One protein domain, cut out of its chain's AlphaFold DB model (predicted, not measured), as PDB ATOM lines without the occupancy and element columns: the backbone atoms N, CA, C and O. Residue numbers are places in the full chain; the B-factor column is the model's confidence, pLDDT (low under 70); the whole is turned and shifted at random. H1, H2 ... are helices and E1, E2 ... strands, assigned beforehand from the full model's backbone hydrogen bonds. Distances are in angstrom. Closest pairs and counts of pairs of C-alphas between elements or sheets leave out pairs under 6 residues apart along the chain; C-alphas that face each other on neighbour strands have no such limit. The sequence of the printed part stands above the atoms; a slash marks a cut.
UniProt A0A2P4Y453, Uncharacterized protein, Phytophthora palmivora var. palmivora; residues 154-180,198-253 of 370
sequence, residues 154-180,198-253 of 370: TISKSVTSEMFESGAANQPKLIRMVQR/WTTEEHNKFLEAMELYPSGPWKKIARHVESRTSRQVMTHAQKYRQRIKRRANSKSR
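Overview. This is residues 154 to 180 and 198 to 253 of the 370 residues of an uncharacterized protein of Phytophthora palmivora var. palmivora (UniProt A0A2P4Y453). A short hairpin of strands, E1 and E2, has E2 beside residues 160 to 163 of H1 and residues 207 to 211 of H2. The long helix H4 runs past these parts, with H3 packed at its start, across both H2 and H4, and residues 248 to 253 of H4 stick out at the far end. The 83 printed residues have four named helices and two named strands, in the order H1, E1, E2, H2, H3, H4, and the two-stranded sheet is antiparallel. The class is mostly helix, and the whole is compact, with a radius of gyration of the C-alphas of 12.6 A and spans of 37 by 29 by 19 A.

Along the chain. E1 is residues 164 to 166 and E2 residues 172 to 174. H1, residues 157 to 163, begins at C-alpha 157 (-4.759, -1.506, -3.663). H2, residues 200 to 212, is 18.5 A long, and H3 is residues 218 to 225. H4, residues 230 to 253, is 35.4 A long and ends at C-alpha 253 (-14.918, 24.719, -2.171).

Arrangement. In the hairpin of E1 and E2, N 165 and O 173 are 2.8 A apart, within hydrogen-bond range. The closest C-alphas of E2 and H2 are those of Leu 174 and Glu 211, 6.5 A apart. H2 and H3 touch at a steep tilt of 47 degrees, opposite ways, closest at the C-alphas of Ala 209 and Ile 221, 5.3 A. H3 touches residues 230 to 234 of H4, about perpendicular at 86 degrees, closest at the C-alphas of Ala 222 and Ser 230, 5.1 A. H1 and H4 only just touch, with 3 pairs of C-alphas within 8 A, closest at Met 163 and Arg 241, 6.0 A. Every O i to N i+4 pair is within range in H2 and H3, but 18 of 20 in H4 and 1 of 3 in H1, where 1 of 4 O i to N i+3 pairs is.

Size, cuts and confidence. The C-alphas of Arg 223 and Arg 253, the two farthest apart, are 39.0 A apart. Residues 181 to 197 are not printed, and C-alphas 180 and 198 are 10.8 A apart across this cut. Of the links printed whole, none is long. The pLDDT is under 70 at residues 166 to 172, 180 and 251 to 253.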
ATOM      1  N   THR A 154      -0.518  -5.780   5.120       83.38
ATOM      2  CA  THR A 154      -0.159  -5.238   3.794       83.38
ATOM      3  C   THR A 154      -1.066  -4.091   3.367       83.38
ATOM      4  O   THR A 154      -2.218  -4.006   3.785       83.38
ATOM      5  N   ILE A 155      -0.548  -3.184   2.537       82.69
ATOM      6  CA  ILE A 155      -1.321  -2.040   2.045       82.69
ATOM      7  C   ILE A 155      -2.227  -2.488   0.890       82.69
ATOM      8  O   ILE A 155      -1.746  -2.887  -0.170       82.69
ATOM      9  N   SER A 156      -3.546  -2.380   1.066       84.38
ATOM     10  CA  SER A 156      -4.525  -2.703   0.018       84.38
ATOM     11  C   SER A 156      -4.407  -1.781  -1.204       84.38
ATOM     12  O   SER A 156      -4.103  -0.596  -1.078       84.38
ATOM     13  N   LYS A 157      -4.770  -2.278  -2.397       80.94
ATOM     14  CA  LYS A 157      -4.759  -1.506  -3.663       80.94
ATOM     15  C   LYS A 157      -5.613  -0.227  -3.626       80.94
ATOM     16  O   LYS A 157      -5.247   0.790  -4.198       80.94
ATOM     17  N   SER A 158      -6.740  -0.251  -2.914       79.69
ATOM     18  CA  SER A 158      -7.551   0.956  -2.681       79.69
ATOM     19  C   SER A 158      -6.848   1.950  -1.742       79.69
ATOM     20  O   SER A 158      -6.966   3.167  -1.903       79.69
ATOM     21  N   VAL A 159      -6.071   1.448  -0.770       80.19
ATOM     22  CA  VAL A 159      -5.317   2.292   0.165       80.19
ATOM     23  C   VAL A 159      -4.233   3.076  -0.567       80.19
ATOM     24  O   VAL A 159      -4.160   4.301  -0.446       80.19
ATOM     25  N   THR A 160      -3.460   2.363  -1.384       82.19
ATOM     26  CA  THR A 160      -2.412   2.935  -2.230       82.19
ATOM     27  C   THR A 160      -2.980   3.919  -3.244       82.19
ATOM     28  O   THR A 160      -2.520   5.052  -3.301       82.19
ATOM     29  N   SER A 161      -4.040   3.566  -3.971       82.06
ATOM     30  CA  SER A 161      -4.585   4.435  -5.022       82.06
ATOM     31  C   SER A 161      -5.021   5.827  -4.549       82.06
ATOM     32  O   SER A 161      -5.075   6.732  -5.371       82.06
ATOM     33  N   GLU A 162      -5.346   6.039  -3.269       84.19
ATOM     34  CA  GLU A 162      -5.683   7.392  -2.794       84.19
ATOM     35  C   GLU A 162      -4.486   8.193  -2.276       84.19
ATOM     36  O   GLU A 162      -4.587   9.405  -2.088       84.19
ATOM     37  N   MET A 163      -3.367   7.534  -1.977       82.38
ATOM     38  CA  MET A 163      -2.140   8.216  -1.557       82.38
ATOM     39  C   MET A 163      -1.266   8.598  -2.752       82.38
ATOM     40  O   MET A 163      -0.402   9.465  -2.619       82.38
ATOM     41  N   PHE A 164      -1.492   7.968  -3.904       85.44
ATOM     42  CA  PHE A 164      -0.746   8.186  -5.132       85.44
ATOM     43  C   PHE A 164      -1.628   8.853  -6.196       85.44
ATOM     44  O   PHE A 164      -2.763   8.452  -6.428       85.44
ATOM     45  N   GLU A 165      -1.090   9.860  -6.873       79.12
ATOM     46  CA  GLU A 165      -1.663  10.427  -8.090       79.12
ATOM     47  C   GLU A 165      -1.284   9.565  -9.303       79.12
ATOM     48  O   GLU A 165      -0.190   8.990  -9.371       79.12
ATOM     49  N   SER A 166      -2.183   9.500 -10.292       69.06
ATOM     50  CA  SER A 166      -1.881   8.909 -11.600       69.06
ATOM     51  C   SER A 166      -0.862   9.799 -12.320       69.06
ATOM     52  O   SER A 166      -1.204  10.864 -12.831       69.06
ATOM     53  N   GLY A 167       0.413   9.407 -12.282       59.72
ATOM     54  CA  GLY A 167       1.507  10.146 -12.906       59.72
ATOM     55  C   GLY A 167       1.512  10.028 -14.434       59.72
ATOM     56  O   GLY A 167       0.974   9.082 -15.003       59.72
ATOM     57  N   ALA A 168       2.196  10.960 -15.104       55.94
ATOM     58  CA  ALA A 168       2.273  11.063 -16.568       55.94
ATOM     59  C   ALA A 168       2.937   9.864 -17.290       55.94
ATOM     60  O   ALA A 168       2.917   9.813 -18.514       55.94
ATOM     61  N   ALA A 169       3.529   8.912 -16.558       57.75
ATOM     62  CA  ALA A 169       4.334   7.815 -17.111       57.75
ATOM     63  C   ALA A 169       3.943   6.423 -16.570       57.75
ATOM     64  O   ALA A 169       4.794   5.548 -16.448       57.75
ATOM     65  N   ASN A 170       2.671   6.219 -16.202       61.94
ATOM     66  CA  ASN A 170       2.157   4.946 -15.662       61.94
ATOM     67  C   ASN A 170       2.833   4.479 -14.349       61.94
ATOM     68  O   ASN A 170       2.649   3.349 -13.908       61.94
ATOM     69  N   GLN A 171       3.606   5.365 -13.713       59.94
ATOM     70  CA  GLN A 171       4.168   5.181 -12.381       59.94
ATOM     71  C   GLN A 171       3.305   5.972 -11.389       59.94
ATOM     72  O   GLN A 171       3.127   7.185 -11.577       59.94
ATOM     73  N   PRO A 172       2.741   5.325 -10.356       68.88
ATOM     74  CA  PRO A 172       1.986   6.031  -9.331       68.88
ATOM     75  C   PRO A 172       2.934   6.982  -8.587       68.88
ATOM     76  O   PRO A 172       3.983   6.561  -8.098       68.88
ATOM     77  N   LYS A 173       2.585   8.273  -8.483       80.88
ATOM     78  CA  LYS A 173       3.399   9.275  -7.771       80.88
ATOM     79  C   LYS A 173       2.776   9.601  -6.421       80.88
ATOM     80  O   LYS A 173       1.632  10.037  -6.372       80.88
ATOM     81  N   LEU A 174       3.517   9.428  -5.328       82.56
ATOM     82  CA  LEU A 174       3.005   9.711  -3.988       82.56
ATOM     83  C   LEU A 174       2.676  11.206  -3.839       82.56
ATOM     84  O   LEU A 174       3.493  12.076  -4.154       82.56
ATOM     85  N   ILE A 175       1.479  11.516  -3.337       82.50
ATOM     86  CA  ILE A 175       1.066  12.890  -3.049       82.50
ATOM     87  C   ILE A 175       1.915  13.368  -1.884       82.50
ATOM     88  O   ILE A 175       1.704  12.920  -0.762       82.50
ATOM     89  N   ARG A 176       2.864  14.275  -2.126       84.94
ATOM     90  CA  ARG A 176       3.707  14.862  -1.077       84.94
ATOM     91  C   ARG A 176       3.039  16.103  -0.500       84.94
ATOM     92  O   ARG A 176       2.910  17.134  -1.160       84.94
ATOM     93  N   MET A 177       2.610  16.018   0.753       81.12
ATOM     94  CA  MET A 177       2.089  17.160   1.493       81.12
ATOM     95  C   MET A 177       3.147  17.675   2.455       81.12
ATOM     96  O   MET A 177       3.608  16.933   3.312       81.12
ATOM     97  N   VAL A 178       3.460  18.972   2.381       73.38
ATOM     98  CA  VAL A 178       4.287  19.619   3.408       73.38
ATOM     99  C   VAL A 178       3.582  19.476   4.756       73.38
ATOM    100  O   VAL A 178       2.496  20.042   4.966       73.38
ATOM    101  N   GLN A 179       4.184  18.688   5.643       74.25
ATOM    102  CA  GLN A 179       3.751  18.537   7.018       74.25
ATOM    103  C   GLN A 179       4.321  19.721   7.802       74.25
ATOM    104  O   GLN A 179       5.522  19.833   8.016       74.25
ATOM    105  N   ARG A 180       3.453  20.674   8.160       68.81
ATOM    106  CA  ARG A 180       3.821  21.783   9.045       68.81
ATOM    107  C   ARG A 180       3.895  21.235  10.460       68.81
ATOM    108  O   ARG A 180       2.883  21.182  11.155       68.81
ATOM    109  N   TRP A 198       5.792  12.662  15.141       86.38
ATOM    110  CA  TRP A 198       6.489  12.449  13.866       86.38
ATOM    111  C   TRP A 198       7.397  13.637  13.567       86.38
ATOM    112  O   TRP A 198       6.912  14.761  13.508       86.38
ATOM    113  N   THR A 199       8.693  13.434  13.373       89.75
ATOM    114  CA  THR A 199       9.574  14.532  12.945       89.75
ATOM    115  C   THR A 199       9.542  14.708  11.426       89.75
ATOM    116  O   THR A 199       8.994  13.880  10.691       89.75
ATOM    117  N   THR A 200      10.129  15.800  10.924       88.81
ATOM    118  CA  THR A 200      10.254  16.024   9.474       88.81
ATOM    119  C   THR A 200      11.099  14.938   8.823       88.81
ATOM    120  O   THR A 200      10.759  14.446   7.750       88.81
ATOM    121  N   GLU A 201      12.168  14.529   9.496       89.81
ATOM    122  CA  GLU A 201      13.097  13.500   9.049       89.81
ATOM    123  C   GLU A 201      12.402  12.134   8.990       89.81
ATOM    124  O   GLU A 201      12.456  11.460   7.962       89.81
ATOM    125  N   GLU A 202      11.674  11.758  10.047       92.44
ATOM    126  CA  GLU A 202      10.900  10.510  10.097       92.44
ATOM    127  C   GLU A 202       9.800  10.478   9.034       92.44
ATOM    128  O   GLU A 202       9.580   9.461   8.375       92.44
ATOM    129  N   HIS A 203       9.110  11.604   8.836       92.06
ATOM    130  CA  HIS A 203       8.072  11.698   7.821       92.06
ATOM    131  C   HIS A 203       8.642  11.593   6.402       92.06
ATOM    132  O   HIS A 203       8.041  10.926   5.563       92.06
ATOM    133  N   ASN A 204       9.803  12.191   6.132       92.88
ATOM    134  CA  ASN A 204      10.470  12.059   4.838       92.88
ATOM    135  C   ASN A 204      10.873  10.605   4.560       92.88
ATOM    136  O   ASN A 204      10.573  10.104   3.476       92.88
ATOM    137  N   LYS A 205      11.446   9.904   5.551       94.12
ATOM    138  CA  LYS A 205      11.728   8.460   5.453       94.12
ATOM    139  C   LYS A 205      10.455   7.651   5.201       94.12
ATOM    140  O   LYS A 205      10.457   6.735   4.388       94.12
ATOM    141  N   PHE A 206       9.345   8.002   5.852       93.94
ATOM    142  CA  PHE A 206       8.050   7.367   5.597       93.94
ATOM    143  C   PHE A 206       7.592   7.546   4.140       93.94
ATOM    144  O   PHE A 206       7.148   6.580   3.524       93.94
ATOM    145  N   LEU A 207       7.705   8.752   3.571       93.62
ATOM    146  CA  LEU A 207       7.316   9.005   2.178       93.62
ATOM    147  C   LEU A 207       8.200   8.237   1.185       93.62
ATOM    148  O   LEU A 207       7.681   7.657   0.236       93.62
ATOM    149  N   GLU A 208       9.509   8.184   1.427       93.00
ATOM    150  CA  GLU A 208      10.445   7.385   0.629       93.00
ATOM    151  C   GLU A 208      10.105   5.889   0.698       93.00
ATOM    152  O   GLU A 208       9.982   5.221  -0.328       93.00
ATOM    153  N   ALA A 209       9.863   5.369   1.902       92.94
ATOM    154  CA  ALA A 209       9.473   3.980   2.108       92.94
ATOM    155  C   ALA A 209       8.153   3.633   1.404       92.94
ATOM    156  O   ALA A 209       8.008   2.534   0.870       92.94
ATOM    157  N   MET A 210       7.194   4.562   1.386       91.56
ATOM    158  CA  MET A 210       5.934   4.405   0.659       91.56
ATOM    159  C   MET A 210       6.153   4.357  -0.860       91.56
ATOM    160  O   MET A 210       5.514   3.547  -1.522       91.56
ATOM    161  N   GLU A 211       7.057   5.175  -1.410       89.88
ATOM    162  CA  GLU A 211       7.420   5.146  -2.838       89.88
ATOM    163  C   GLU A 211       8.127   3.831  -3.222       89.88
ATOM    164  O   GLU A 211       7.841   3.270  -4.279       89.88
ATOM    165  N   LEU A 212       8.989   3.297  -2.349       90.31
ATOM    166  CA  LEU A 212       9.694   2.025  -2.560       90.31
ATOM    167  C   LEU A 212       8.785   0.795  -2.401       90.31
ATOM    168  O   LEU A 212       8.948  -0.203  -3.106       90.31
ATOM    169  N   TYR A 213       7.831   0.846  -1.470       89.94
ATOM    170  CA  TYR A 213       6.960  -0.273  -1.116       89.94
ATOM    171  C   TYR A 213       5.476   0.096  -1.245       89.94
ATOM    172  O   TYR A 213       4.763   0.089  -0.239       89.94
ATOM    173  N   PRO A 214       4.954   0.333  -2.465       83.56
ATOM    174  CA  PRO A 214       3.579   0.788  -2.646       83.56
ATOM    175  C   PRO A 214       2.569  -0.213  -2.072       83.56
ATOM    176  O   PRO A 214       1.708   0.171  -1.297       83.56
ATOM    177  N   SER A 215       2.703  -1.508  -2.371       81.19
ATOM    178  CA  SER A 215       1.814  -2.568  -1.853       81.19
ATOM    179  C   SER A 215       2.408  -3.339  -0.663       81.19
ATOM    180  O   SER A 215       1.850  -4.354  -0.242       81.19
ATOM    181  N   GLY A 216       3.587  -2.936  -0.183       79.94
ATOM    182  CA  GLY A 216       4.399  -3.760   0.708       79.94
ATOM    183  C   GLY A 216       3.798  -3.948   2.106       79.94
ATOM    184  O   GLY A 216       2.852  -3.262   2.493       79.94
ATOM    185  N   PRO A 217       4.352  -4.880   2.900       89.19
ATOM    186  CA  PRO A 217       3.953  -5.040   4.287       89.19
ATOM    187  C   PRO A 217       4.446  -3.863   5.135       89.19
ATOM    188  O   PRO A 217       5.604  -3.449   5.021       89.19
ATOM    189  N   TRP A 218       3.616  -3.399   6.071       90.19
ATOM    190  CA  TRP A 218       3.931  -2.308   7.004       90.19
ATOM    191  C   TRP A 218       5.231  -2.538   7.784       90.19
ATOM    192  O   TRP A 218       5.939  -1.591   8.114       90.19
ATOM    193  N   LYS A 219       5.600  -3.806   8.006       92.56
ATOM    194  CA  LYS A 219       6.875  -4.204   8.620       92.56
ATOM    195  C   LYS A 219       8.099  -3.708   7.845       92.56
ATOM    196  O   LYS A 219       9.074  -3.302   8.464       92.56
ATOM    197  N   LYS A 220       8.068  -3.729   6.508       92.38
ATOM    198  CA  LYS A 220       9.184  -3.229   5.682       92.38
ATOM    199  C   LYS A 220       9.276  -1.706   5.732       92.38
ATOM    200  O   LYS A 220      10.372  -1.173   5.844       92.38
ATOM    201  N   ILE A 221       8.130  -1.031   5.735       92.25
ATOM    202  CA  ILE A 221       8.059   0.431   5.828       92.25
ATOM    203  C   ILE A 221       8.577   0.900   7.193       92.25
ATOM    204  O   ILE A 221       9.398   1.805   7.259       92.25
ATOM    205  N   ALA A 222       8.185   0.229   8.278       93.25
ATOM    206  CA  ALA A 222       8.688   0.518   9.621       93.25
ATOM    207  C   ALA A 222      10.206   0.342   9.743       93.25
ATOM    208  O   ALA A 222      10.871   1.187  10.333       93.25
ATOM    209  N   ARG A 223      10.770  -0.701   9.120       93.38
ATOM    210  CA  ARG A 223      12.228  -0.898   9.073       93.38
ATOM    211  C   ARG A 223      12.962   0.233   8.350       93.38
ATOM    212  O   ARG A 223      14.079   0.528   8.736       93.38
ATOM    213  N   HIS A 224      12.346   0.860   7.346       93.31
ATOM    214  CA  HIS A 224      12.928   2.014   6.643       93.31
ATOM    215  C   HIS A 224      12.849   3.307   7.464       93.31
ATOM    216  O   HIS A 224      13.724   4.161   7.373       93.31
ATOM    217  N   VAL A 225      11.802   3.465   8.281       91.94
ATOM    218  CA  VAL A 225      11.660   4.617   9.191       91.94
ATOM    219  C   VAL A 225      12.587   4.494  10.407       91.94
ATOM    220  O   VAL A 225      13.042   5.514  10.917       91.94
ATOM    221  N   GLU A 226      12.900   3.263  10.830       91.00
ATOM    222  CA  GLU A 226      13.802   2.873  11.934       91.00
ATOM    223  C   GLU A 226      13.296   3.243  13.339       91.00
ATOM    224  O   GLU A 226      13.378   2.423  14.249       91.00
ATOM    225  N   SER A 227      12.727   4.436  13.523       88.56
ATOM    226  CA  SER A 227      12.303   4.962  14.828       88.56
ATOM    227  C   SER A 227      10.861   4.626  15.228       88.56
ATOM    228  O   SER A 227      10.444   4.946  16.340       88.56
ATOM    229  N   ARG A 228      10.071   4.016  14.333       88.81
ATOM    230  CA  ARG A 228       8.621   3.807  14.508       88.81
ATOM    231  C   ARG A 228       8.217   2.351  14.317       88.81
ATOM    232  O   ARG A 228       8.708   1.667  13.421       88.81
ATOM    233  N   THR A 229       7.258   1.890  15.117       91.31
ATOM    234  CA  THR A 229       6.703   0.535  15.004       91.31
ATOM    235  C   THR A 229       5.750   0.417  13.812       91.31
ATOM    236  O   THR A 229       5.187   1.401  13.331       91.31
ATOM    237  N   SER A 230       5.508  -0.808  13.328       92.44
ATOM    238  CA  SER A 230       4.591  -1.044  12.195       92.44
ATOM    239  C   SER A 230       3.178  -0.518  12.445       92.44
ATOM    240  O   SER A 230       2.545  -0.003  11.526       92.44
ATOM    241  N   ARG A 231       2.708  -0.594  13.695       89.19
ATOM    242  CA  ARG A 231       1.408  -0.060  14.107       89.19
ATOM    243  C   ARG A 231       1.378   1.466  14.024       89.19
ATOM    244  O   ARG A 231       0.447   2.015  13.448       89.19
ATOM    245  N   GLN A 232       2.417   2.139  14.520       91.56
ATOM    246  CA  GLN A 232       2.544   3.600  14.438       91.56
ATOM    247  C   GLN A 232       2.614   4.091  12.986       91.56
ATOM    248  O   GLN A 232       1.998   5.089  12.627       91.56
ATOM    249  N   VAL A 233       3.340   3.377  12.125       92.69
ATOM    250  CA  VAL A 233       3.423   3.692  10.692       92.69
ATOM    251  C   VAL A 233       2.055   3.558  10.020       92.69
ATOM    252  O   VAL A 233       1.672   4.423   9.233       92.69
ATOM    253  N   MET A 234       1.299   2.508  10.348       91.56
ATOM    254  CA  MET A 234      -0.044   2.287   9.810       91.56
ATOM    255  C   MET A 234      -1.012   3.405  10.228       91.56
ATOM    256  O   MET A 234      -1.700   3.973   9.376       91.56
ATOM    257  N   THR A 235      -1.037   3.773  11.515       91.62
ATOM    258  CA  THR A 235      -1.895   4.868  12.002       91.62
ATOM    259  C   THR A 235      -1.494   6.209  11.388       91.62
ATOM    260  O   THR A 235      -2.358   7.006  11.008       91.62
ATOM    261  N   HIS A 236      -0.196   6.450  11.196       92.94
ATOM    262  CA  HIS A 236       0.290   7.639  10.498       92.94
ATOM    263  C   HIS A 236      -0.134   7.674   9.033       92.94
ATOM    264  O   HIS A 236      -0.622   8.700   8.563       92.94
ATOM    265  N   ALA A 237      -0.039   6.552   8.319       92.12
ATOM    266  CA  ALA A 237      -0.487   6.455   6.934       92.12
ATOM    267  C   ALA A 237      -1.994   6.722   6.792       92.12
ATOM    268  O   ALA A 237      -2.420   7.433   5.878       92.12
ATOM    269  N   GLN A 238      -2.802   6.229   7.735       91.94
ATOM    270  CA  GLN A 238      -4.233   6.527   7.793       91.94
ATOM    271  C   GLN A 238      -4.487   8.030   7.979       91.94
ATOM    272  O   GLN A 238      -5.230   8.633   7.195       91.94
ATOM    273  N   LYS A 239      -3.838   8.662   8.969       90.50
ATOM    274  CA  LYS A 239      -3.936  10.115   9.204       90.50
ATOM    275  C   LYS A 239      -3.466  10.908   7.976       90.50
ATOM    276  O   LYS A 239      -4.085  11.912   7.606       90.50
ATOM    277  N   TYR A 240      -2.415  10.442   7.303       91.31
ATOM    278  CA  TYR A 240      -1.888  11.045   6.082       91.31
ATOM    279  C   TYR A 240      -2.917  11.021   4.945       91.31
ATOM    280  O   TYR A 240      -3.247  12.073   4.399       91.31
ATOM    281  N   ARG A 241      -3.519   9.862   4.661       91.25
ATOM    282  CA  ARG A 241      -4.589   9.697   3.660       91.25
ATOM    283  C   ARG A 241      -5.789  10.602   3.938       91.25
ATOM    284  O   ARG A 241      -6.266  11.297   3.043       91.25
ATOM    285  N   GLN A 242      -6.242  10.690   5.188       90.31
ATOM    286  CA  GLN A 242      -7.319  11.616   5.562       90.31
ATOM    287  C   GLN A 242      -6.942  13.085   5.327       90.31
ATOM    288  O   GLN A 242      -7.780  13.900   4.933       90.31
ATOM    289  N   ARG A 243      -5.680  13.454   5.576       87.44
ATOM    290  CA  ARG A 243      -5.181  14.808   5.313       87.44
ATOM    291  C   ARG A 243      -5.145  15.111   3.808       87.44
ATOM    292  O   ARG A 243      -5.494  16.232   3.437       87.44
ATOM    293  N   ILE A 244      -4.826  14.128   2.956       89.19
ATOM    294  CA  ILE A 244      -4.933  14.247   1.489       89.19
ATOM    295  C   ILE A 244      -6.385  14.543   1.097       89.19
ATOM    296  O   ILE A 244      -6.643  15.561   0.450       89.19
ATOM    297  N   LYS A 245      -7.343  13.723   1.556       87.88
ATOM    298  CA  LYS A 245      -8.779  13.898   1.252       87.88
ATOM    299  C   LYS A 245      -9.294  15.282   1.630       87.88
ATOM    300  O   LYS A 245      -9.940  15.953   0.830       87.88
ATOM    301  N   ARG A 246      -8.967  15.748   2.839       86.44
ATOM    302  CA  ARG A 246      -9.381  17.078   3.315       86.44
ATOM    303  C   ARG A 246      -8.856  18.202   2.422       86.44
ATOM    304  O   ARG A 246      -9.594  19.144   2.148       86.44
ATOM    305  N   ARG A 247      -7.611  18.101   1.936       83.88
ATOM    306  CA  ARG A 247      -7.035  19.085   1.003       83.88
ATOM    307  C   ARG A 247      -7.650  19.016  -0.395       83.88
ATOM    308  O   ARG A 247      -7.790  20.057  -1.030       83.88
ATOM    309  N   ALA A 248      -8.015  17.830  -0.877       82.69
ATOM    310  CA  ALA A 248      -8.733  17.695  -2.144       82.69
ATOM    311  C   ALA A 248     -10.107  18.388  -2.069       82.69
ATOM    312  O   ALA A 248     -10.449  19.189  -2.938       82.69
ATOM    313  N   ASN A 249     -10.835  18.185  -0.966       78.56
ATOM    314  CA  ASN A 249     -12.163  18.768  -0.756       78.56
ATOM    315  C   ASN A 249     -12.139  20.282  -0.470       78.56
ATOM    316  O   ASN A 249     -13.107  20.981  -0.764       78.56
ATOM    317  N   SER A 250     -11.064  20.825   0.110       75.19
ATOM    318  CA  SER A 250     -10.966  22.274   0.339       75.19
ATOM    319  C   SER A 250     -10.650  23.057  -0.939       75.19
ATOM    320  O   SER A 250     -11.125  24.181  -1.098       75.19
ATOM    321  N   LYS A 251      -9.917  22.459  -1.889       67.94
ATOM    322  CA  LYS A 251      -9.642  23.067  -3.203       67.94
ATOM    323  C   LYS A 251     -10.900  23.207  -4.070       67.94
ATOM    324  O   LYS A 251     -10.990  24.170  -4.823       67.94
ATOM    325  N   SER A 252     -11.876  22.302  -3.952       62.00
ATOM    326  CA  SER A 252     -13.139  22.397  -4.703       62.00
ATOM    327  C   SER A 252     -14.087  23.464  -4.144       62.00
ATOM    328  O   SER A 252     -14.767  24.142  -4.911       62.00
ATOM    329  N   ARG A 253     -14.086  23.689  -2.822       59.44
ATOM    330  CA  ARG A 253     -14.918  24.719  -2.171       59.44
ATOM    331  C   ARG A 253     -14.433  26.153  -2.403       59.44
ATOM    332  O   ARG A 253     -15.252  27.060  -2.427       59.44
TER     333      ARG A 253